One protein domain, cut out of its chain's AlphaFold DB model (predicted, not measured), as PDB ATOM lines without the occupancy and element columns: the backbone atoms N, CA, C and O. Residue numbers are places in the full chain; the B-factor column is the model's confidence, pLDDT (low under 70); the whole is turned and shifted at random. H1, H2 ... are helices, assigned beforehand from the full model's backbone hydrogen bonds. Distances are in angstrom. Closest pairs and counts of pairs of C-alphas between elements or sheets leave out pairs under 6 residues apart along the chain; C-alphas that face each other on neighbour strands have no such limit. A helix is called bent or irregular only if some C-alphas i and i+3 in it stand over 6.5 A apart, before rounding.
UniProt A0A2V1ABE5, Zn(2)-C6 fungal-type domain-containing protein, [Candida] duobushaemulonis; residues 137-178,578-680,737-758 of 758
ATOM      1  N   ASN A 137       9.380 -30.664 -26.932       66.81
ATOM      2  CA  ASN A 137      10.023 -31.922 -26.560       66.81
ATOM      3  C   ASN A 137      10.604 -31.965 -25.134       66.81
ATOM      4  O   ASN A 137      10.818 -33.052 -24.604       66.81
ATOM      5  N   ILE A 138      10.845 -30.814 -24.493       72.19
ATOM      6  CA  ILE A 138      11.374 -30.744 -23.119       72.19
ATOM      7  C   ILE A 138      10.424 -31.344 -22.070       72.19
ATOM      8  O   ILE A 138      10.879 -31.808 -21.029       72.19
ATOM      9  N   VAL A 139       9.114 -31.373 -22.346       70.88
ATOM     10  CA  VAL A 139       8.109 -32.006 -21.472       70.88
ATOM     11  C   VAL A 139       7.791 -33.445 -21.885       70.88
ATOM     12  O   VAL A 139       6.801 -34.015 -21.431       70.88
ATOM     13  N   SER A 140       8.616 -34.056 -22.745       75.75
ATOM     14  CA  SER A 140       8.469 -35.474 -23.081       75.75
ATOM     15  C   SER A 140       8.638 -36.357 -21.845       75.75
ATOM     16  O   SER A 140       9.375 -36.019 -20.915       75.75
ATOM     17  N   SER A 141       8.012 -37.538 -21.846       74.25
ATOM     18  CA  SER A 141       8.139 -38.482 -20.728       74.25
ATOM     19  C   SER A 141       9.597 -38.855 -20.435       74.25
ATOM     20  O   SER A 141       9.974 -38.945 -19.271       74.25
ATOM     21  N   SER A 142      10.438 -39.004 -21.462       75.50
ATOM     22  CA  SER A 142      11.869 -39.282 -21.276       75.50
ATOM     23  C   SER A 142      12.634 -38.081 -20.702       75.50
ATOM     24  O   SER A 142      13.500 -38.270 -19.853       75.50
ATOM     25  N   SER A 143      12.303 -36.847 -21.103       82.00
ATOM     26  CA  SER A 143      12.896 -35.642 -20.505       82.00
ATOM     27  C   SER A 143      12.517 -35.493 -19.028       82.00
ATOM     28  O   SER A 143      13.374 -35.176 -18.208       82.00
ATOM     29  N   ILE A 144      11.256 -35.769 -18.676       83.44
ATOM     30  CA  ILE A 144      10.773 -35.755 -17.287       83.44
ATOM     31  C   ILE A 144      11.497 -36.815 -16.452       83.44
ATOM     32  O   ILE A 144      12.009 -36.491 -15.384       83.44
ATOM     33  N   GLN A 145      11.621 -38.046 -16.960       84.19
ATOM     34  CA  GLN A 145      12.377 -39.114 -16.292       84.19
ATOM     35  C   GLN A 145      13.847 -38.736 -16.082       84.19
ATOM     36  O   GLN A 145      14.400 -38.973 -15.009       84.19
ATOM     37  N   TRP A 146      14.484 -38.113 -17.079       88.31
ATOM     38  CA  TRP A 146      15.855 -37.625 -16.942       88.31
ATOM     39  C   TRP A 146      15.965 -36.560 -15.842       88.31
ATOM     40  O   TRP A 146      16.848 -36.651 -14.989       88.31
ATOM     41  N   MET A 147      15.050 -35.583 -15.814       89.12
ATOM     42  CA  MET A 147      15.023 -34.544 -14.778       89.12
ATOM     43  C   MET A 147      14.808 -35.145 -13.383       89.12
ATOM     44  O   MET A 147      15.516 -34.767 -12.453       89.12
ATOM     45  N   GLU A 148      13.909 -36.127 -13.249       89.00
ATOM     46  CA  GLU A 148      13.648 -36.857 -12.001       89.00
ATOM     47  C   GLU A 148      14.912 -37.545 -11.458       89.00
ATOM     48  O   GLU A 148      15.235 -37.433 -10.273       89.00
ATOM     49  N   GLN A 149      15.693 -38.179 -12.339       89.56
ATOM     50  CA  GLN A 149      16.983 -38.773 -11.974       89.56
ATOM     51  C   GLN A 149      17.995 -37.716 -11.502       89.56
ATOM     52  O   GLN A 149      18.744 -37.950 -10.546       89.56
ATOM     53  N   GLN A 150      18.024 -36.539 -12.141       90.56
ATOM     54  CA  GLN A 150      18.969 -35.478 -11.780       90.56
ATOM     55  C   GLN A 150      18.621 -34.757 -10.471       90.56
ATOM     56  O   GLN A 150      19.549 -34.382  -9.751       90.56
ATOM     57  N   VAL A 151      17.342 -34.588 -10.111       89.12
ATOM     58  CA  VAL A 151      16.950 -33.958  -8.827       89.12
ATOM     59  C   VAL A 151      17.131 -34.894  -7.627       89.12
ATOM     60  O   VAL A 151      17.550 -34.441  -6.565       89.12
ATOM     61  N   GLY A 152      16.946 -36.206  -7.816       85.12
ATOM     62  CA  GLY A 152      17.119 -37.221  -6.770       85.12
ATOM     63  C   GLY A 152      15.846 -37.507  -5.971       85.12
ATOM     64  O   GLY A 152      14.913 -36.707  -5.955       85.12
ATOM     65  N   ASP A 153      15.814 -38.668  -5.307       81.00
ATOM     66  CA  ASP A 153      14.604 -39.216  -4.677       81.00
ATOM     67  C   ASP A 153      13.983 -38.297  -3.610       81.00
ATOM     68  O   ASP A 153      12.762 -38.231  -3.496       81.00
ATOM     69  N   GLU A 154      14.808 -37.539  -2.884       79.50
ATOM     70  CA  GLU A 154      14.376 -36.617  -1.823       79.50
ATOM     71  C   GLU A 154      13.609 -35.393  -2.348       79.50
ATOM     72  O   GLU A 154      12.814 -34.807  -1.617       79.50
ATOM     73  N   GLN A 155      13.828 -35.000  -3.610       82.75
ATOM     74  CA  GLN A 155      13.223 -33.807  -4.218       82.75
ATOM     75  C   GLN A 155      12.316 -34.132  -5.415       82.75
ATOM     76  O   GLN A 155      12.007 -33.252  -6.220       82.75
ATOM     77  N   LYS A 156      11.827 -35.377  -5.526       81.12
ATOM     78  CA  LYS A 156      10.894 -35.793  -6.596       81.12
ATOM     79  C   LYS A 156       9.637 -34.934  -6.686       81.12
ATOM     80  O   LYS A 156       9.094 -34.734  -7.772       81.12
ATOM     81  N   ASP A 157       9.208 -34.374  -5.560       84.88
ATOM     82  CA  ASP A 157       8.043 -33.497  -5.488       84.88
ATOM     83  C   ASP A 157       8.181 -32.235  -6.351       84.88
ATOM     84  O   ASP A 157       7.173 -31.714  -6.825       84.88
ATOM     85  N   VAL A 158       9.410 -31.792  -6.641       87.12
ATOM     86  CA  VAL A 158       9.686 -30.633  -7.507       87.12
ATOM     87  C   VAL A 158       9.281 -30.896  -8.967       87.12
ATOM     88  O   VAL A 158       8.938 -29.961  -9.689       87.12
ATOM     89  N   ILE A 159       9.266 -32.161  -9.408       87.56
ATOM     90  CA  ILE A 159       8.909 -32.552 -10.783       87.56
ATOM     91  C   ILE A 159       7.395 -32.729 -10.957       87.56
ATOM     92  O   ILE A 159       6.879 -32.528 -12.058       87.56
ATOM     93  N   LYS A 160       6.657 -33.063  -9.885       84.94
ATOM     94  CA  LYS A 160       5.210 -33.362  -9.935       84.94
ATOM     95  C   LYS A 160       4.378 -32.329 -10.717       84.94
ATOM     96  O   LYS A 160       3.596 -32.756 -11.569       84.94
ATOM     97  N   PRO A 161       4.560 -31.005 -10.528       86.94
ATOM     98  CA  PRO A 161       3.803 -30.003 -11.277       86.94
ATOM     99  C   PRO A 161       3.997 -30.102 -12.791       86.94
ATOM    100  O   PRO A 161       3.041 -29.942 -13.547       86.94
ATOM    101  N   LEU A 162       5.215 -30.418 -13.240       83.75
ATOM    102  CA  LEU A 162       5.531 -30.583 -14.658       83.75
ATOM    103  C   LEU A 162       4.823 -31.810 -15.258       83.75
ATOM    104  O   LEU A 162       4.386 -31.765 -16.405       83.75
ATOM    105  N   THR A 163       4.645 -32.874 -14.470       78.88
ATOM    106  CA  THR A 163       3.899 -34.082 -14.864       78.88
ATOM    107  C   THR A 163       2.381 -33.856 -14.892       78.88
ATOM    108  O   THR A 163       1.691 -34.433 -15.733       78.88
ATOM    109  N   ASN A 164       1.853 -32.997 -14.015       79.19
ATOM    110  CA  ASN A 164       0.420 -32.682 -13.936       79.19
ATOM    111  C   ASN A 164      -0.038 -31.641 -14.976       79.19
ATOM    112  O   ASN A 164      -1.194 -31.669 -15.406       79.19
ATOM    113  N   MET A 165       0.857 -30.756 -15.431       76.88
ATOM    114  CA  MET A 165       0.584 -29.757 -16.477       76.88
ATOM    115  C   MET A 165      -0.140 -30.299 -17.722       76.88
ATOM    116  O   MET A 165      -1.143 -29.698 -18.103       76.88
ATOM    117  N   PRO A 166       0.306 -31.405 -18.357       72.38
ATOM    118  CA  PRO A 166      -0.409 -32.078 -19.443       72.38
ATOM    119  C   PRO A 166      -1.926 -32.179 -19.247       72.38
ATOM    120  O   PRO A 166      -2.719 -31.784 -20.100       72.38
ATOM    121  N   HIS A 167      -2.328 -32.681 -18.082       70.12
ATOM    122  CA  HIS A 167      -3.723 -32.907 -17.738       70.12
ATOM    123  C   HIS A 167      -4.462 -31.582 -17.515       70.12
ATOM    124  O   HIS A 167      -5.621 -31.434 -17.888       70.12
ATOM    125  N   MET A 168      -3.769 -30.591 -16.962       70.44
ATOM    126  CA  MET A 168      -4.244 -29.218 -16.819       70.44
ATOM    127  C   MET A 168      -4.581 -28.568 -18.170       70.44
ATOM    128  O   MET A 168      -5.696 -28.081 -18.363       70.44
ATOM    129  N   PHE A 169      -3.642 -28.611 -19.120       68.56
ATOM    130  CA  PHE A 169      -3.834 -28.098 -20.479       68.56
ATOM    131  C   PHE A 169      -5.041 -28.720 -21.156       68.56
ATOM    132  O   PHE A 169      -5.877 -28.021 -21.728       68.56
ATOM    133  N   GLN A 170      -5.125 -30.045 -21.066       65.69
ATOM    134  CA  GLN A 170      -6.169 -30.821 -21.701       65.69
ATOM    135  C   GLN A 170      -7.563 -30.354 -21.291       65.69
ATOM    136  O   GLN A 170      -8.465 -30.332 -22.119       65.69
ATOM    137  N   CYS A 171      -7.754 -29.948 -20.042       67.00
ATOM    138  CA  CYS A 171      -9.094 -29.690 -19.529       67.00
ATOM    139  C   CYS A 171      -9.623 -28.320 -19.933       67.00
ATOM    140  O   CYS A 171     -10.811 -28.187 -20.228       67.00
ATOM    141  N   LYS A 172      -8.732 -27.335 -20.085       66.19
ATOM    142  CA  LYS A 172      -9.091 -26.077 -20.742       66.19
ATOM    143  C   LYS A 172      -9.233 -26.229 -22.252       66.19
ATOM    144  O   LYS A 172     -10.157 -25.674 -22.839       66.19
ATOM    145  N   ALA A 173      -8.341 -26.992 -22.877       68.19
ATOM    146  CA  ALA A 173      -8.425 -27.262 -24.304       68.19
ATOM    147  C   ALA A 173      -9.700 -28.048 -24.648       68.19
ATOM    148  O   ALA A 173     -10.272 -27.842 -25.709       68.19
ATOM    149  N   TRP A 174     -10.207 -28.886 -23.737       71.50
ATOM    150  CA  TRP A 174     -11.413 -29.685 -23.946       71.50
ATOM    151  C   TRP A 174     -12.654 -28.847 -24.237       71.50
ATOM    152  O   TRP A 174     -13.341 -29.101 -25.222       71.50
ATOM    153  N   SER A 175     -12.947 -27.833 -23.415       68.88
ATOM    154  CA  SER A 175     -14.122 -26.978 -23.636       68.88
ATOM    155  C   SER A 175     -14.035 -26.221 -24.962       68.88
ATOM    156  O   SER A 175     -15.054 -26.002 -25.617       68.88
ATOM    157  N   PHE A 176     -12.817 -25.878 -25.387       75.38
ATOM    158  CA  PHE A 176     -12.555 -25.331 -26.708       75.38
ATOM    159  C   PHE A 176     -12.800 -26.380 -27.803       75.38
ATOM    160  O   PHE A 176     -13.608 -26.132 -28.695       75.38
ATOM    161  N   TYR A 177     -12.185 -27.564 -27.714       75.94
ATOM    162  CA  TYR A 177     -12.313 -28.657 -28.685       75.94
ATOM    163  C   TYR A 177     -13.747 -29.144 -28.866       75.94
ATOM    164  O   TYR A 177     -14.138 -29.448 -29.990       75.94
ATOM    165  N   LEU A 178     -14.550 -29.184 -27.801       74.31
ATOM    166  CA  LEU A 178     -15.950 -29.599 -27.876       74.31
ATOM    167  C   LEU A 178     -16.739 -28.789 -28.909       74.31
ATOM    168  O   LEU A 178     -17.532 -29.369 -29.641       74.31
ATOM    169  N   PRO A 578      26.029 -27.924 -15.718       92.69
ATOM    170  CA  PRO A 578      25.935 -26.957 -14.620       92.69
ATOM    171  C   PRO A 578      27.294 -26.383 -14.194       92.69
ATOM    172  O   PRO A 578      27.348 -25.335 -13.566       92.69
ATOM    173  N   GLN A 579      28.399 -27.044 -14.543       92.19
ATOM    174  CA  GLN A 579      29.761 -26.569 -14.272       92.19
ATOM    175  C   GLN A 579      30.369 -25.769 -15.437       92.19
ATOM    176  O   GLN A 579      31.533 -25.378 -15.365       92.19
ATOM    177  N   ALA A 580      29.624 -25.541 -16.526       91.75
ATOM    178  CA  ALA A 580      30.107 -24.691 -17.608       91.75
ATOM    179  C   ALA A 580      30.332 -23.253 -17.098       91.75
ATOM    180  O   ALA A 580      29.565 -22.786 -16.253       91.75
ATOM    181  N   PRO A 581      31.337 -22.527 -17.621       90.69
ATOM    182  CA  PRO A 581      31.693 -21.193 -17.128       90.69
ATOM    183  C   PRO A 581      30.521 -20.203 -17.186       90.69
ATOM    184  O   PRO A 581      30.345 -19.405 -16.269       90.69
ATOM    185  N   ASP A 582      29.674 -20.312 -18.211       92.06
ATOM    186  CA  ASP A 582      28.516 -19.433 -18.394       92.06
ATOM    187  C   ASP A 582      27.260 -19.897 -17.629       92.06
ATOM    188  O   ASP A 582      26.273 -19.163 -17.569       92.06
ATOM    189  N   ALA A 583      27.249 -21.108 -17.055       93.69
ATOM    190  CA  ALA A 583      26.029 -21.711 -16.507       93.69
ATOM    191  C   ALA A 583      25.449 -20.894 -15.346       93.69
ATOM    192  O   ALA A 583      24.234 -20.730 -15.248       93.69
ATOM    193  N   TYR A 584      26.315 -20.339 -14.496       94.44
ATOM    194  CA  TYR A 584      25.884 -19.481 -13.397       94.44
ATOM    195  C   TYR A 584      25.311 -18.149 -13.908       94.44
ATOM    196  O   TYR A 584      24.257 -17.724 -13.444       94.44
ATOM    197  N   SER A 585      25.942 -17.510 -14.902       94.62
ATOM    198  CA  SER A 585      25.394 -16.283 -15.505       94.62
ATOM    199  C   SER A 585      24.063 -16.522 -16.219       94.62
ATOM    200  O   SER A 585      23.154 -15.704 -16.098       94.62
ATOM    201  N   ASP A 586      23.917 -17.660 -16.904       95.50
ATOM    202  CA  ASP A 586      22.662 -18.048 -17.551       95.50
ATOM    203  C   ASP A 586      21.567 -18.324 -16.515       95.50
ATOM    204  O   ASP A 586      20.419 -17.925 -16.712       95.50
ATOM    205  N   LEU A 587      21.914 -18.936 -15.377       95.44
ATOM    206  CA  LEU A 587      20.990 -19.139 -14.263       95.44
ATOM    207  C   LEU A 587      20.479 -17.809 -13.696       95.44
ATOM    208  O   LEU A 587      19.272 -17.654 -13.513       95.44
ATOM    209  N   ILE A 588      21.366 -16.835 -13.476       92.88
ATOM    210  CA  ILE A 588      20.969 -15.491 -13.033       92.88
ATOM    211  C   ILE A 588      20.040 -14.836 -14.059       92.88
ATOM    212  O   ILE A 588      18.997 -14.307 -13.682       92.88
ATOM    213  N   LEU A 589      20.353 -14.930 -15.353       92.12
ATOM    214  CA  LEU A 589      19.505 -14.371 -16.405       92.12
ATOM    215  C   LEU A 589      18.104 -15.014 -16.427       92.12
ATOM    216  O   LEU A 589      17.104 -14.313 -16.605       92.12
ATOM    217  N   LEU A 590      18.003 -16.331 -16.207       93.00
ATOM    218  CA  LEU A 590      16.724 -17.037 -16.062       93.00
ATOM    219  C   LEU A 590      15.956 -16.575 -14.813       93.00
ATOM    220  O   LEU A 590      14.739 -16.381 -14.886       93.00
ATOM    221  N   MET A 591      16.649 -16.369 -13.689       91.50
ATOM    222  CA  MET A 591      16.058 -15.854 -12.450       91.50
ATOM    223  C   MET A 591      15.476 -14.455 -12.649       91.50
ATOM    224  O   MET A 591      14.292 -14.247 -12.395       91.50
ATOM    225  N   GLU A 592      16.281 -13.524 -13.162       87.88
ATOM    226  CA  GLU A 592      15.864 -12.148 -13.441       87.88
ATOM    227  C   GLU A 592      14.698 -12.115 -14.426       87.88
ATOM    228  O   GLU A 592      13.701 -11.448 -14.187       87.88
ATOM    229  N   THR A 593      14.756 -12.902 -15.501       86.69
ATOM    230  CA  THR A 593      13.654 -12.984 -16.470       86.69
ATOM    231  C   THR A 593      12.376 -13.487 -15.817       86.69
ATOM    232  O   THR A 593      11.306 -12.920 -16.030       86.69
ATOM    233  N   SER A 594      12.473 -14.538 -15.002       87.12
ATOM    234  CA  SER A 594      11.317 -15.097 -14.310       87.12
ATOM    235  C   SER A 594      10.700 -14.092 -13.335       87.12
ATOM    236  O   SER A 594       9.479 -13.971 -13.275       87.12
ATOM    237  N   MET A 595      11.526 -13.342 -12.602       82.50
ATOM    238  CA  MET A 595      11.080 -12.374 -11.596       82.50
ATOM    239  C   MET A 595      10.615 -11.038 -12.197       82.50
ATOM    240  O   MET A 595       9.629 -10.475 -11.728       82.50
ATOM    241  N   ASP A 596      11.270 -10.542 -13.245       75.00
ATOM    242  CA  ASP A 596      11.034  -9.196 -13.774       75.00
ATOM    243  C   ASP A 596      10.013  -9.172 -14.905       75.00
ATOM    244  O   ASP A 596       9.246  -8.218 -14.991       75.00
ATOM    245  N   PHE A 597       9.996 -10.164 -15.801       66.19
ATOM    246  CA  PHE A 597       9.118 -10.157 -16.981       66.19
ATOM    247  C   PHE A 597       7.692 -10.607 -16.636       66.19
ATOM    248  O   PHE A 597       6.720 -10.018 -17.109       66.19
ATOM    249  N   LEU A 598       7.568 -11.620 -15.772       62.62
ATOM    250  CA  LEU A 598       6.306 -12.302 -15.464       62.62
ATOM    251  C   LEU A 598       5.523 -11.721 -14.275       62.62
ATOM    252  O   LEU A 598       4.415 -12.178 -13.989       62.62
ATOM    253  N   ASN A 599       6.049 -10.687 -13.618       61.19
ATOM    254  CA  ASN A 599       5.337  -9.941 -12.575       61.19
ATOM    255  C   ASN A 599       4.735  -8.611 -13.091       61.19
ATOM    256  O   ASN A 599       4.161  -7.857 -12.311       61.19
ATOM    257  N   ARG A 600       4.837  -8.307 -14.399       61.03
ATOM    258  CA  ARG A 600       4.460  -6.993 -14.976       61.03
ATOM    259  C   ARG A 600       2.981  -6.822 -15.270       61.03
ATOM    260  O   ARG A 600       2.461  -5.715 -15.154       61.03
ATOM    261  N   ARG A 601       2.311  -7.888 -15.699       58.09
ATOM    262  CA  ARG A 601       0.862  -7.889 -15.904       58.09
ATOM    263  C   ARG A 601       0.230  -8.562 -14.699       58.09
ATOM    264  O   ARG A 601       0.569  -9.703 -14.395       58.09
ATOM    265  N   GLY A 602      -0.610  -7.816 -13.983       51.53
ATOM    266  CA  GLY A 602      -1.316  -8.325 -12.812       51.53
ATOM    267  C   GLY A 602      -2.029  -9.624 -13.165       51.53
ATOM    268  O   GLY A 602      -2.728  -9.697 -14.171       51.53
ATOM    269  N   ILE A 603      -1.799 -10.656 -12.361       53.47
ATOM    270  CA  ILE A 603      -2.489 -11.932 -12.499       53.47
ATOM    271  C   ILE A 603      -3.812 -11.773 -11.762       53.47
ATOM    272  O   ILE A 603      -3.816 -11.464 -10.570       53.47
ATOM    273  N   ASP A 604      -4.932 -11.963 -12.455       52.31
ATOM    274  CA  ASP A 604      -6.218 -12.058 -11.775       52.31
ATOM    275  C   ASP A 604      -6.309 -13.425 -11.082       52.31
ATOM    276  O   ASP A 604      -6.557 -14.460 -11.700       52.31
ATOM    277  N   ILE A 605      -6.029 -13.430  -9.780       52.09
ATOM    278  CA  ILE A 605      -6.079 -14.626  -8.928       52.09
ATOM    279  C   ILE A 605      -7.540 -14.942  -8.536       52.09
ATOM    280  O   ILE A 605      -7.826 -16.036  -8.047       52.09
ATOM    281  N   SER A 606      -8.482 -14.018  -8.764       47.62
ATOM    282  CA  SER A 606      -9.840 -14.046  -8.201       47.62
ATOM    283  C   SER A 606     -10.899 -14.769  -9.050       47.62
ATOM    284  O   SER A 606     -12.097 -14.564  -8.863       47.62
ATOM    285  N   GLY A 607     -10.472 -15.663  -9.944       56.41
ATOM    286  CA  GLY A 607     -11.343 -16.392 -10.867       56.41
ATOM    287  C   GLY A 607     -11.428 -17.906 -10.631       56.41
ATOM    288  O   GLY A 607     -10.671 -18.488  -9.851       56.41
ATOM    289  N   ASP A 608     -12.360 -18.561 -11.327       58.59
ATOM    290  CA  ASP A 608     -12.375 -20.022 -11.472       58.59
ATOM    291  C   ASP A 608     -11.101 -20.543 -12.181       58.59
ATOM    292  O   ASP A 608     -10.308 -19.781 -12.738       58.59
ATOM    293  N   LEU A 609     -10.882 -21.863 -12.176       57.44
ATOM    294  CA  LEU A 609      -9.707 -22.472 -12.812       57.44
ATOM    295  C   LEU A 609      -9.542 -21.987 -14.267       57.44
ATOM    296  O   LEU A 609      -8.456 -21.590 -14.680       57.44
ATOM    297  N   MET A 610     -10.635 -21.927 -15.028       60.28
ATOM    298  CA  MET A 610     -10.635 -21.574 -16.451       60.28
ATOM    299  C   MET A 610     -10.222 -20.123 -16.727       60.28
ATOM    300  O   MET A 610      -9.516 -19.867 -17.710       60.28
ATOM    301  N   SER A 611     -10.613 -19.189 -15.864       59.22
ATOM    302  CA  SER A 611     -10.248 -17.770 -15.936       59.22
ATOM    303  C   SER A 611      -8.810 -17.504 -15.481       59.22
ATOM    304  O   SER A 611      -8.137 -16.684 -16.105       59.22
ATOM    305  N   LYS A 612      -8.276 -18.276 -14.520       57.25
ATOM    306  CA  LYS A 612      -6.846 -18.232 -14.134       57.25
ATOM    307  C   LYS A 612      -5.895 -18.657 -15.258       57.25
ATOM    308  O   LYS A 612      -4.751 -18.210 -15.329       57.25
ATOM    309  N   PHE A 613      -6.356 -19.511 -16.168       60.09
ATOM    310  CA  PHE A 613      -5.573 -20.070 -17.272       60.09
ATOM    311  C   PHE A 613      -5.311 -19.074 -18.434       60.09
ATOM    312  O   PHE A 613      -5.520 -19.402 -19.600       60.09
ATOM    313  N   GLN A 614      -4.889 -17.838 -18.197       67.50
ATOM    314  CA  GLN A 614      -4.406 -16.974 -19.291       67.50
ATOM    315  C   GLN A 614      -3.014 -17.440 -19.766       67.50
ATOM    316  O   GLN A 614      -2.242 -17.970 -18.964       67.50
ATOM    317  N   ARG A 615      -2.667 -17.274 -21.056       69.00
ATOM    318  CA  ARG A 615      -1.397 -17.782 -21.634       69.00
ATOM    319  C   ARG A 615      -0.179 -17.258 -20.881       69.00
ATOM    320  O   ARG A 615       0.726 -18.032 -20.573       69.00
ATOM    321  N   TYR A 616      -0.166 -15.968 -20.559       72.31
ATOM    322  CA  TYR A 616       0.881 -15.357 -19.750       72.31
ATOM    323  C   TYR A 616       0.965 -15.957 -18.338       72.31
ATOM    324  O   TYR A 616       2.046 -16.378 -17.934       72.31
ATOM    325  N   SER A 617      -0.157 -16.060 -17.611       74.81
ATOM    326  CA  SER A 617      -0.203 -16.642 -16.257       74.81
ATOM    327  C   SER A 617       0.315 -18.076 -16.249       74.81
ATOM    328  O   SER A 617       1.095 -18.474 -15.387       74.81
ATOM    329  N   PHE A 618      -0.062 -18.840 -17.268       75.75
ATOM    330  CA  PHE A 618       0.377 -20.210 -17.433       75.75
ATOM    331  C   PHE A 618       1.872 -20.307 -17.805       75.75
ATOM    332  O   PHE A 618       2.617 -21.071 -17.192       75.75
ATOM    333  N   THR A 619       2.349 -19.480 -18.741       78.69
ATOM    334  CA  THR A 619       3.783 -19.375 -19.079       78.69
ATOM    335  C   THR A 619       4.604 -18.978 -17.849       78.69
ATOM    336  O   THR A 619       5.685 -19.519 -17.622       78.69
ATOM    337  N   SER A 620       4.058 -18.097 -17.005       81.62
ATOM    338  CA  SER A 620       4.677 -17.675 -15.749       81.62
ATOM    339  C   SER A 620       4.895 -18.834 -14.784       81.62
ATOM    340  O   SER A 620       5.989 -19.027 -14.251       81.62
ATOM    341  N   VAL A 621       3.868 -19.663 -14.618       85.12
ATOM    342  CA  VAL A 621       3.917 -20.870 -13.786       85.12
ATOM    343  C   VAL A 621       4.916 -21.881 -14.338       85.12
ATOM    344  O   VAL A 621       5.716 -22.413 -13.569       85.12
ATOM    345  N   ILE A 622       4.943 -22.090 -15.661       85.12
ATOM    346  CA  ILE A 622       5.950 -22.941 -16.310       85.12
ATOM    347  C   ILE A 622       7.360 -22.458 -15.992       85.12
ATOM    348  O   ILE A 622       8.201 -23.262 -15.597       85.12
ATOM    349  N   PHE A 623       7.629 -21.163 -16.152       88.31
ATOM    350  CA  PHE A 623       8.964 -20.620 -15.919       88.31
ATOM    351  C   PHE A 623       9.372 -20.775 -14.457       88.31
ATOM    352  O   PHE A 623      10.513 -21.133 -14.194       88.31
ATOM    353  N   LYS A 624       8.453 -20.561 -13.505       90.38
ATOM    354  CA  LYS A 624       8.704 -20.777 -12.069       90.38
ATOM    355  C   LYS A 624       9.024 -22.243 -11.764       90.38
ATOM    356  O   LYS A 624      10.019 -22.520 -11.099       90.38
ATOM    357  N   ILE A 625       8.232 -23.180 -12.290       90.62
ATOM    358  CA  ILE A 625       8.441 -24.623 -12.083       90.62
ATOM    359  C   ILE A 625       9.766 -25.073 -12.704       90.62
ATOM    360  O   ILE A 625      10.577 -25.701 -12.031       90.62
ATOM    361  N   LEU A 626      10.031 -24.703 -13.960       91.19
ATOM    362  CA  LEU A 626      11.286 -25.045 -14.628       91.19
ATOM    363  C   LEU A 626      12.490 -24.408 -13.939       91.19
ATOM    364  O   LEU A 626      13.487 -25.088 -13.733       91.19
ATOM    365  N   LEU A 627      12.398 -23.142 -13.529       94.00
ATOM    366  CA  LEU A 627      13.475 -22.473 -12.805       94.00
ATOM    367  C   LEU A 627      13.783 -23.181 -11.483       94.00
ATOM    368  O   LEU A 627      14.953 -23.369 -11.164       94.00
ATOM    369  N   ARG A 628      12.760 -23.634 -10.743       94.25
ATOM    370  CA  ARG A 628      12.962 -24.432  -9.526       94.25
ATOM    371  C   ARG A 628      13.742 -25.713  -9.824       94.25
ATOM    372  O   ARG A 628      14.704 -25.997  -9.119       94.25
ATOM    373  N   ILE A 629      13.374 -26.438 -10.882       93.69
ATOM    374  CA  ILE A 629      14.065 -27.665 -11.311       93.69
ATOM    375  C   ILE A 629      15.522 -27.368 -11.690       93.69
ATOM    376  O   ILE A 629      16.431 -28.059 -11.231       93.69
ATOM    377  N   VAL A 630      15.751 -26.325 -12.496       95.12
ATOM    378  CA  VAL A 630      17.093 -25.912 -12.936       95.12
ATOM    379  C   VAL A 630      17.969 -25.572 -11.730       95.12
ATOM    380  O   VAL A 630      19.093 -26.064 -11.653       95.12
ATOM    381  N   ILE A 631      17.455 -24.785 -10.774       95.38
ATOM    382  CA  ILE A 631      18.183 -24.424  -9.552       95.38
ATOM    383  C   ILE A 631      18.513 -25.678  -8.740       95.38
ATOM    384  O   ILE A 631      19.679 -25.890  -8.429       95.38
ATOM    385  N   THR A 632      17.537 -26.551  -8.469       94.31
ATOM    386  CA  THR A 632      17.772 -27.799  -7.725       94.31
ATOM    387  C   THR A 632      18.887 -28.640  -8.354       94.31
ATOM    388  O   THR A 632      19.790 -29.105  -7.654       94.31
ATOM    389  N   ILE A 633      18.853 -28.841  -9.677       93.75
ATOM    390  CA  ILE A 633      19.881 -29.621 -10.384       93.75
ATOM    391  C   ILE A 633      21.243 -28.920 -10.291       93.75
ATOM    392  O   ILE A 633      22.255 -29.577 -10.035       93.75
ATOM    393  N   PHE A 634      21.274 -27.599 -10.467       95.25
ATOM    394  CA  PHE A 634      22.492 -26.800 -10.392       95.25
ATOM    395  C   PHE A 634      23.137 -26.862  -9.001       95.25
ATOM    396  O   PHE A 634      24.318 -27.204  -8.899       95.25
ATOM    397  N   GLU A 635      22.378 -26.604  -7.930       94.62
ATOM    398  CA  GLU A 635      22.865 -26.651  -6.543       94.62
ATOM    399  C   GLU A 635      23.410 -28.042  -6.206       94.62
ATOM    400  O   GLU A 635      24.506 -28.172  -5.662       94.62
ATOM    401  N   ARG A 636      22.699 -29.105  -6.609       92.31
ATOM    402  CA  ARG A 636      23.116 -30.491  -6.351       92.31
ATOM    403  C   ARG A 636      24.430 -30.855  -7.045       92.31
ATOM    404  O   ARG A 636      25.233 -31.596  -6.484       92.31
ATOM    405  N   LYS A 637      24.644 -30.388  -8.277       93.00
ATOM    406  CA  LYS A 637      25.821 -30.749  -9.093       93.00
ATOM    407  C   LYS A 637      27.043 -29.867  -8.827       93.00
ATOM    408  O   LYS A 637      28.162 -30.291  -9.111       93.00
ATOM    409  N   THR A 638      26.841 -28.651  -8.325       93.25
ATOM    410  CA  THR A 638      27.922 -27.677  -8.084       93.25
ATOM    411  C   THR A 638      28.235 -27.475  -6.604       93.25
ATOM    412  O   THR A 638      29.340 -27.056  -6.275       93.25
ATOM    413  N   GLY A 639      27.283 -27.756  -5.709       90.50
ATOM    414  CA  GLY A 639      27.365 -27.425  -4.285       90.50
ATOM    415  C   GLY A 639      27.168 -25.935  -3.973       90.50
ATOM    416  O   GLY A 639      27.235 -25.548  -2.809       90.50
ATOM    417  N   ILE A 640      26.931 -25.088  -4.981       91.44
ATOM    418  CA  ILE A 640      26.673 -23.656  -4.799       91.44
ATOM    419  C   ILE A 640      25.212 -23.483  -4.404       91.44
ATOM    420  O   ILE A 640      24.331 -23.836  -5.179       91.44
ATOM    421  N   SER A 641      24.950 -22.915  -3.229       90.44
ATOM    422  CA  SER A 641      23.590 -22.615  -2.781       90.44
ATOM    423  C   SER A 641      23.095 -21.288  -3.366       90.44
ATOM    424  O   SER A 641      23.666 -20.235  -3.090       90.44
ATOM    425  N   VAL A 642      21.999 -21.342  -4.117       90.31
ATOM    426  CA  VAL A 642      21.323 -20.213  -4.773       90.31
ATOM    427  C   VAL A 642      20.050 -19.812  -4.015       90.31
ATOM    428  O   VAL A 642      19.748 -18.625  -3.899       90.31
ATOM    429  N   LEU A 643      19.304 -20.783  -3.474       88.06
ATOM    430  CA  LEU A 643      18.061 -20.540  -2.734       88.06
ATOM    431  C   LEU A 643      18.310 -20.092  -1.292       88.06
ATOM    432  O   LEU A 643      17.551 -19.269  -0.769       88.06
ATOM    433  N   ALA A 644      19.349 -20.612  -0.629       85.81
ATOM    434  CA  ALA A 644      19.609 -20.237   0.760       85.81
ATOM    435  C   ALA A 644      19.988 -18.751   0.856       85.81
ATOM    436  O   ALA A 644      20.952 -18.297   0.248       85.81
ATOM    437  N   GLY A 645      19.213 -17.992   1.634       78.25
ATOM    438  CA  GLY A 645      19.402 -16.550   1.817       78.25
ATOM    439  C   GLY A 645      18.691 -15.663   0.787       78.25
ATOM    440  O   GLY A 645      18.648 -14.451   0.987       78.25
ATOM    441  N   ASN A 646      18.075 -16.228  -0.260       89.12
ATOM    442  CA  ASN A 646      17.311 -15.469  -1.255       89.12
ATOM    443  C   ASN A 646      15.795 -15.619  -1.041       89.12
ATOM    444  O   ASN A 646      15.086 -16.293  -1.793       89.12
ATOM    445  N   THR A 647      15.288 -14.976   0.014       88.75
ATOM    446  CA  THR A 647      13.857 -14.983   0.363       88.75
ATOM    447  C   THR A 647      12.948 -14.515  -0.784       88.75
ATOM    448  O   THR A 647      11.936 -15.179  -1.014       88.75
ATOM    449  N   PRO A 648      13.274 -13.442  -1.542       89.44
ATOM    450  CA  PRO A 648      12.447 -13.004  -2.669       89.44
ATOM    451  C   PRO A 648      12.316 -14.054  -3.775       89.44
ATOM    452  O   PRO A 648      11.213 -14.296  -4.260       89.44
ATOM    453  N   LEU A 649      13.418 -14.712  -4.148       89.81
ATOM    454  CA  LEU A 649      13.394 -15.776  -5.151       89.81
ATOM    455  C   LEU A 649      12.572 -16.971  -4.670       89.81
ATOM    456  O   LEU A 649      11.764 -17.502  -5.426       89.81
ATOM    457  N   ASN A 650      12.741 -17.380  -3.411       89.69
ATOM    458  CA  ASN A 650      11.983 -18.506  -2.875       89.69
ATOM    459  C   ASN A 650      10.477 -18.199  -2.842       89.69
ATOM    460  O   ASN A 650       9.683 -19.012  -3.299       89.69
ATOM    461  N   ALA A 651      10.085 -16.994  -2.411       88.75
ATOM    462  CA  ALA A 651       8.692 -16.547  -2.458       88.75
ATOM    463  C   ALA A 651       8.139 -16.503  -3.897       88.75
ATOM    464  O   ALA A 651       7.008 -16.921  -4.142       88.75
ATOM    465  N   HIS A 652       8.941 -16.054  -4.871       89.00
ATOM    466  CA  HIS A 652       8.557 -16.056  -6.286       89.00
ATOM    467  C   HIS A 652       8.302 -17.470  -6.819       89.00
ATOM    468  O   HIS A 652       7.310 -17.690  -7.512       89.00
ATOM    469  N   LEU A 653       9.161 -18.434  -6.486       90.19
ATOM    470  CA  LEU A 653       8.993 -19.829  -6.902       90.19
ATOM    471  C   LEU A 653       7.775 -20.477  -6.225       90.19
ATOM    472  O   LEU A 653       6.971 -21.107  -6.910       90.19
ATOM    473  N   GLU A 654       7.589 -20.257  -4.920       88.94
ATOM    474  CA  GLU A 654       6.440 -20.782  -4.167       88.94
ATOM    475  C   GLU A 654       5.106 -20.179  -4.626       88.94
ATOM    476  O   GLU A 654       4.095 -20.878  -4.635       88.94
ATOM    477  N   SER A 655       5.096 -18.942  -5.135       87.19
ATOM    478  CA  SER A 655       3.873 -18.336  -5.683       87.19
ATOM    479  C   SER A 655       3.248 -19.143  -6.835       87.19
ATOM    480  O   SER A 655       2.065 -18.985  -7.124       87.19
ATOM    481  N   ALA A 656       4.001 -20.035  -7.496       86.75
ATOM    482  CA  ALA A 656       3.433 -20.975  -8.465       86.75
ATOM    483  C   ALA A 656       2.359 -21.878  -7.838       86.75
ATOM    484  O   ALA A 656       1.333 -22.139  -8.470       86.75
ATOM    485  N   LYS A 657       2.574 -22.297  -6.587       86.00
ATOM    486  CA  LYS A 657       1.634 -23.096  -5.801       86.00
ATOM    487  C   LYS A 657       0.423 -22.286  -5.360       86.00
ATOM    488  O   LYS A 657      -0.677 -22.823  -5.346       86.00
ATOM    489  N   ASP A 658       0.603 -21.002  -5.072       83.06
ATOM    490  CA  ASP A 658      -0.514 -20.110  -4.741       83.06
ATOM    491  C   ASP A 658      -1.413 -19.851  -5.961       83.06
ATOM    492  O   ASP A 658      -2.636 -19.771  -5.839       83.06
ATOM    493  N   MET A 659      -0.818 -19.752  -7.157       78.19
ATOM    494  CA  MET A 659      -1.559 -19.532  -8.404       78.19
ATOM    495  C   MET A 659      -2.332 -20.779  -8.857       78.19
ATOM    496  O   MET A 659      -3.493 -20.660  -9.251       78.19
ATOM    497  N   PHE A 660      -1.696 -21.955  -8.799       80.75
ATOM    498  CA  PHE A 660      -2.256 -23.232  -9.259       80.75
ATOM    499  C   PHE A 660      -1.950 -24.363  -8.265       80.75
ATOM    500  O   PHE A 660      -1.117 -25.232  -8.552       80.75
ATOM    501  N   PRO A 661      -2.597 -24.374  -7.086       82.62
ATOM    502  CA  PRO A 661      -2.341 -25.371  -6.045       82.62
ATOM    503  C   PRO A 661      -2.621 -26.801  -6.515       82.62
ATOM    504  O   PRO A 661      -1.980 -27.744  -6.051       82.62
ATOM    505  N   GLU A 662      -3.530 -26.965  -7.475       78.12
ATOM    506  CA  GLU A 662      -3.931 -28.250  -8.033       78.12
ATOM    507  C   GLU A 662      -2.744 -28.960  -8.711       78.12
ATOM    508  O   GLU A 662      -2.607 -30.176  -8.583       78.12
ATOM    509  N   LEU A 663      -1.828 -28.219  -9.352       81.25
ATOM    510  CA  LEU A 663      -0.640 -28.796 -10.004       81.25
ATOM    511  C   LEU A 663       0.292 -29.524  -9.031       81.25
ATOM    512  O   LEU A 663       0.998 -30.446  -9.435       81.25
ATOM    513  N   PHE A 664       0.303 -29.112  -7.766       85.81
ATOM    514  CA  PHE A 664       1.205 -29.631  -6.739       85.81
ATOM    515  C   PHE A 664       0.580 -30.781  -5.927       85.81
ATOM    516  O   PHE A 664       1.253 -31.354  -5.069       85.81
ATOM    517  N   GLY A 665      -0.691 -31.118  -6.182       79.75
ATOM    518  CA  GLY A 665      -1.410 -32.222  -5.540       79.75
ATOM    519  C   GLY A 665      -1.061 -33.609  -6.098       79.75
ATOM    520  O   GLY A 665      -0.216 -33.759  -6.986       79.75
ATOM    521  N   SER A 666      -1.726 -34.647  -5.572       76.25
ATOM    522  CA  SER A 666      -1.635 -36.000  -6.138       76.25
ATOM    523  C   SER A 666      -2.291 -36.053  -7.525       76.25
ATOM    524  O   SER A 666      -3.192 -35.269  -7.826       76.25
ATOM    525  N   VAL A 667      -1.845 -36.976  -8.384       66.38
ATOM    526  CA  VAL A 667      -2.385 -37.120  -9.750       66.38
ATOM    527  C   VAL A 667      -3.875 -37.482  -9.702       66.38
ATOM    528  O   VAL A 667      -4.662 -37.013 -10.524       66.38
ATOM    529  N   GLU A 668      -4.274 -38.303  -8.732       66.56
ATOM    530  CA  GLU A 668      -5.649 -38.748  -8.515       66.56
ATOM    531  C   GLU A 668      -6.558 -37.608  -8.031       66.56
ATOM    532  O   GLU A 668      -7.628 -37.397  -8.611       66.56
ATOM    533  N   ASP A 669      -6.119 -36.831  -7.034       66.56
ATOM    534  CA  ASP A 669      -6.870 -35.669  -6.534       66.56
ATOM    535  C   ASP A 669      -7.005 -34.601  -7.621       66.56
ATOM    536  O   ASP A 669      -8.082 -34.032  -7.826       66.56
ATOM    537  N   PHE A 670      -5.924 -34.384  -8.374       66.25
ATOM    538  CA  PHE A 670      -5.901 -33.474  -9.508       66.25
ATOM    539  C   PHE A 670      -6.920 -33.888 -10.577       66.25
ATOM    540  O   PHE A 670      -7.758 -33.084 -10.984       66.25
ATOM    541  N   ARG A 671      -6.925 -35.164 -10.988       64.12
ATOM    542  CA  ARG A 671      -7.897 -35.689 -11.964       64.12
ATOM    543  C   ARG A 671      -9.340 -35.514 -11.501       64.12
ATOM    544  O   ARG A 671     -10.189 -35.166 -12.321       64.12
ATOM    545  N   SER A 672      -9.617 -35.738 -10.219       65.00
ATOM    546  CA  SER A 672     -10.952 -35.564  -9.636       65.00
ATOM    547  C   SER A 672     -11.409 -34.099  -9.675       65.00
ATOM    548  O   SER A 672     -12.481 -33.793 -10.207       65.00
ATOM    549  N   SER A 673     -10.560 -33.178  -9.203       63.09
ATOM    550  CA  SER A 673     -10.822 -31.731  -9.209       63.09
ATOM    551  C   SER A 673     -11.089 -31.212 -10.623       63.09
ATOM    552  O   SER A 673     -12.080 -30.526 -10.893       63.09
ATOM    553  N   VAL A 674     -10.261 -31.635 -11.567       61.22
ATOM    554  CA  VAL A 674     -10.352 -31.192 -12.948       61.22
ATOM    555  C   VAL A 674     -11.571 -31.773 -13.665       61.22
ATOM    556  O   VAL A 674     -12.298 -31.029 -14.321       61.22
ATOM    557  N   SER A 675     -11.870 -33.061 -13.478       60.62
ATOM    558  CA  SER A 675     -13.060 -33.700 -14.063       60.62
ATOM    559  C   SER A 675     -14.366 -33.059 -13.587       60.62
ATOM    560  O   SER A 675     -15.344 -33.039 -14.328       60.62
ATOM    561  N   SER A 676     -14.389 -32.507 -12.370       58.84
ATOM    562  CA  SER A 676     -15.559 -31.797 -11.838       58.84
ATOM    563  C   SER A 676     -15.807 -30.428 -12.489       58.84
ATOM    564  O   SER A 676     -16.926 -29.924 -12.442       58.84
ATOM    565  N   THR A 677     -14.781 -29.850 -13.125       55.72
ATOM    566  CA  THR A 677     -14.826 -28.525 -13.765       55.72
ATOM    567  C   THR A 677     -15.179 -28.615 -15.258       55.72
ATOM    568  O   THR A 677     -15.616 -27.633 -15.858       55.72
ATOM    569  N   ILE A 678     -15.023 -29.793 -15.873       54.38
ATOM    570  CA  ILE A 678     -15.353 -30.018 -17.284       54.38
ATOM    571  C   ILE A 678     -16.882 -30.141 -17.440       54.38
ATOM    572  O   ILE A 678     -17.497 -30.969 -16.760       54.38
ATOM    573  N   PRO A 679     -17.522 -29.381 -18.350       50.75
ATOM    574  CA  PRO A 679     -18.939 -29.554 -18.650       50.75
ATOM    575  C   PRO A 679     -19.235 -30.998 -19.079       50.75
ATOM    576  O   PRO A 679     -18.593 -31.523 -19.992       50.75
ATOM    577  N   ARG A 680     -20.219 -31.647 -18.439       44.75
ATOM    578  CA  ARG A 680     -20.685 -32.977 -18.861       44.75
ATOM    579  C   ARG A 680     -21.286 -32.878 -20.261       44.75
ATOM    580  O   ARG A 680     -22.230 -32.120 -20.474       44.75
ATOM    581  N   GLU A 737     -12.846 -40.493 -22.947       44.12
ATOM    582  CA  GLU A 737     -11.684 -41.385 -22.911       44.12
ATOM    583  C   GLU A 737     -10.874 -41.437 -24.220       44.12
ATOM    584  O   GLU A 737      -9.651 -41.514 -24.149       44.12
ATOM    585  N   ASP A 738     -11.480 -41.322 -25.410       47.50
ATOM    586  CA  ASP A 738     -10.747 -41.515 -26.680       47.50
ATOM    587  C   ASP A 738      -9.831 -40.334 -27.029       47.50
ATOM    588  O   ASP A 738      -8.692 -40.503 -27.467       47.50
ATOM    589  N   ILE A 739     -10.301 -39.109 -26.797       45.53
ATOM    590  CA  ILE A 739      -9.496 -37.899 -26.999       45.53
ATOM    591  C   ILE A 739      -8.532 -37.704 -25.815       45.53
ATOM    592  O   ILE A 739      -7.432 -37.187 -26.006       45.53
ATOM    593  N   ASP A 740      -8.882 -38.181 -24.613       47.22
ATOM    594  CA  ASP A 740      -7.951 -38.277 -23.482       47.22
ATOM    595  C   ASP A 740      -6.802 -39.247 -23.770       47.22
ATOM    596  O   ASP A 740      -5.636 -38.924 -23.538       47.22
ATOM    597  N   MET A 741      -7.093 -40.391 -24.385       51.47
ATOM    598  CA  MET A 741      -6.072 -41.288 -24.913       51.47
ATOM    599  C   MET A 741      -5.256 -40.632 -26.025       51.47
ATOM    600  O   MET A 741      -4.031 -40.744 -25.987       51.47
ATOM    601  N   LEU A 742      -5.895 -39.920 -26.959       47.34
ATOM    602  CA  LEU A 742      -5.215 -39.226 -28.051       47.34
ATOM    603  C   LEU A 742      -4.221 -38.195 -27.505       47.34
ATOM    604  O   LEU A 742      -3.035 -38.325 -27.778       47.34
ATOM    605  N   ILE A 743      -4.667 -37.232 -26.689       48.34
ATOM    606  CA  ILE A 743      -3.845 -36.151 -26.106       48.34
ATOM    607  C   ILE A 743      -2.720 -36.723 -25.236       48.34
ATOM    608  O   ILE A 743      -1.560 -36.321 -25.367       48.34
ATOM    609  N   ARG A 744      -3.013 -37.730 -24.402       52.34
ATOM    610  CA  ARG A 744      -1.975 -38.420 -23.619       52.34
ATOM    611  C   ARG A 744      -0.997 -39.202 -24.489       52.34
ATOM    612  O   ARG A 744       0.142 -39.373 -24.059       52.34
ATOM    613  N   ALA A 745      -1.415 -39.722 -25.640       52.53
ATOM    614  CA  ALA A 745      -0.498 -40.306 -26.612       52.53
ATOM    615  C   ALA A 745       0.390 -39.206 -27.204       52.53
ATOM    616  O   ALA A 745       1.605 -39.341 -27.137       52.53
ATOM    617  N   GLN A 746      -0.178 -38.061 -27.614       52.94
ATOM    618  CA  GLN A 746       0.588 -36.929 -28.165       52.94
ATOM    619  C   GLN A 746       1.713 -36.468 -27.229       52.94
ATOM    620  O   GLN A 746       2.827 -36.229 -27.685       52.94
ATOM    621  N   MET A 747       1.442 -36.371 -25.921       52.84
ATOM    622  CA  MET A 747       2.426 -35.912 -24.933       52.84
ATOM    623  C   MET A 747       3.430 -36.995 -24.513       52.84
ATOM    624  O   MET A 747       4.605 -36.690 -24.306       52.84
ATOM    625  N   ARG A 748       3.002 -38.264 -24.417       53.03
ATOM    626  CA  ARG A 748       3.908 -39.397 -24.139       53.03
ATOM    627  C   ARG A 748       4.873 -39.679 -25.285       53.03
ATOM    628  O   ARG A 748       5.944 -40.236 -25.064       53.03
ATOM    629  N   GLU A 749       4.499 -39.280 -26.490       54.16
ATOM    630  CA  GLU A 749       5.217 -39.559 -27.727       54.16
ATOM    631  C   GLU A 749       6.061 -38.383 -28.225       54.16
ATOM    632  O   GLU A 749       6.602 -38.430 -29.323       54.16
ATOM    633  N   LEU A 750       6.236 -37.325 -27.432       55.28
ATOM    634  CA  LEU A 750       7.188 -36.280 -27.796       55.28
ATOM    635  C   LEU A 750       8.620 -36.861 -27.824       55.28
ATOM    636  O   LEU A 750       9.041 -37.504 -26.859       55.28
ATOM    637  N   PRO A 751       9.396 -36.671 -28.908       51.03
ATOM    638  CA  PRO A 751      10.766 -37.168 -28.976       51.03
ATOM    639  C   PRO A 751      11.670 -36.393 -28.007       51.03
ATOM    640  O   PRO A 751      11.578 -35.176 -27.915       51.03
ATOM    641  N   ASN A 752      12.593 -37.066 -27.317       58.22
ATOM    642  CA  ASN A 752      13.527 -36.414 -26.391       58.22
ATOM    643  C   ASN A 752      14.778 -35.896 -27.108       58.22
ATOM    644  O   ASN A 752      15.867 -36.434 -26.976       58.22
ATOM    645  N   VAL A 753      14.637 -34.809 -27.858       53.94
ATOM    646  CA  VAL A 753      15.779 -34.205 -28.574       53.94
ATOM    647  C   VAL A 753      16.682 -33.396 -27.627       53.94
ATOM    648  O   VAL A 753      17.805 -33.038 -27.973       53.94
ATOM    649  N   PHE A 754      16.203 -33.092 -26.415       55.44
ATOM    650  CA  PHE A 754      16.934 -32.252 -25.474       55.44
ATOM    651  C   PHE A 754      17.885 -33.022 -24.589       55.44
ATOM    652  O   PHE A 754      18.977 -32.515 -24.432       55.44
ATOM    653  N   PHE A 755      17.533 -34.175 -24.014       57.34
ATOM    654  CA  PHE A 755      18.361 -34.851 -22.999       57.34
ATOM    655  C   PHE A 755      18.851 -36.240 -23.398       57.34
ATOM    656  O   PHE A 755      19.598 -36.838 -22.626       57.34
ATOM    657  N   ASP A 756      18.474 -36.742 -24.576       49.03
ATOM    658  CA  ASP A 756      19.097 -37.953 -25.103       49.03
ATOM    659  C   ASP A 756      20.600 -37.664 -25.289       49.03
ATOM    660  O   ASP A 756      21.002 -36.677 -25.917       49.03
ATOM    661  N   THR A 757      21.439 -38.479 -24.651       36.66
ATOM    662  CA  THR A 757      22.851 -38.575 -25.018       36.66
ATOM    663  C   THR A 757      22.921 -39.308 -26.356       36.66
ATOM    664  O   THR A 757      22.261 -40.345 -26.471       36.66
ATOM    665  N   PRO A 758      23.647 -38.780 -27.353       36.44
ATOM    666  CA  PRO A 758      23.866 -39.484 -28.613       36.44
ATOM    667  C   PRO A 758      24.521 -40.855 -28.414       36.44
ATOM    668  O   PRO A 758      25.302 -41.006 -27.444       36.44
TER     669      PRO A 758
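AT A GLANCE: This is residues 137 to 178, 578 to 680 and 737 to 758 of the 758 residues of the protein "Zn(2)-C6 fungal-type domain-containing protein" of [Candida] duobushaemulonis (UniProt A0A2V1ABE5). The long helix H6 is the core of one half, with H4 and H7 packed on it and H1 crossing it on another side; in the other half H3, which meets H6 near one end, has H8, H9 and H10 around it. The 167 printed residues, with ten named helices from H1 to H10 in order and no named strand, are all helix in class. The whole is compact, with a radius of gyration of the C-alphas of 16.8 A, and spans 52 by 41 by 25 A.

IN THESE COORDINATES: Find C-alpha 141 at (8.139, -38.482, -20.728), where H1, residues 141 to 151, begins. Next come H2, residues 153 to 158, and H3, residues 160 to 178, 28.0 A long. H2 is irregular, with C-alphas 154 and 157 8.0 A apart; H3 is only just irregular, with C-alphas 163 and 166 6.6 A apart. Past the first cut look for H4, residues 583 to 597, 20.5 A long, and H5, residues 609 to 612. H6, residues 615 to 638, runs 33.8 A from C-alpha 615 at (-1.397, -17.782, -21.634). Then follow H7, residues 647 to 659, 18.3 A long; H8, residues 661 to 664; and H9, residues 667 to 677. H10, residues 737 to 748, ends at C-alpha 748 at (3.908, -39.397, -24.139).

HOW THE PARTS SIT: Start at H6, the hub, which touches five helices. Its residues 620 to 631 alone touch H4, opposite ways at a shallow tilt of 25 degrees; C-alphas 594 and 623 are closest, 6.2 A. H7 touches its residues 621 to 628 alone at a steep tilt of 46 degrees, C-alphas 624 and 653 closest at 5.3 A. H1 touches it at C-alphas 151 and 633, 5.5 A, and H2 only just, with 3 pairs within 8 A, closest at C-alphas 158 and 629, 6.5 A. H3 touches H6 with residues 161 to 162 alone, C-alphas 162 and 625 being closest at 7.1 A. Around H3, H8 touches at C-alphas 161 and 663, 4.8 A; H9 at 164 and 667, 6.7 A; H10 at 166 and 747, 7.3 A. H5 touches no helix, but is near H3. Every O i to N i+4 pair is within hydrogen-bond range in H1, H4, H6 and H10; the counts are 10 of 15 in H3, 6 of 9 in H7, 6 of 7 in H9 and 0 of 2 in H2, where 1 of 3 O i to N i+3 pairs is in range, while H5 and H8 are too short for an O i to N i+4 pair.

THE WHOLE: The C-alphas of Pro 581 and Arg 680 are farthest apart, 53.7 A. Residues 179 to 577 and 681 to 736 are not printed, with gaps of 44.0 A and 13.0 A between C-alphas. The link from H4 to H5 is long. Confidence is low at 62 residues, among them 597 to 615, 667 to 680 and 737 to 758; the mean pLDDT of the printed part is 75.0.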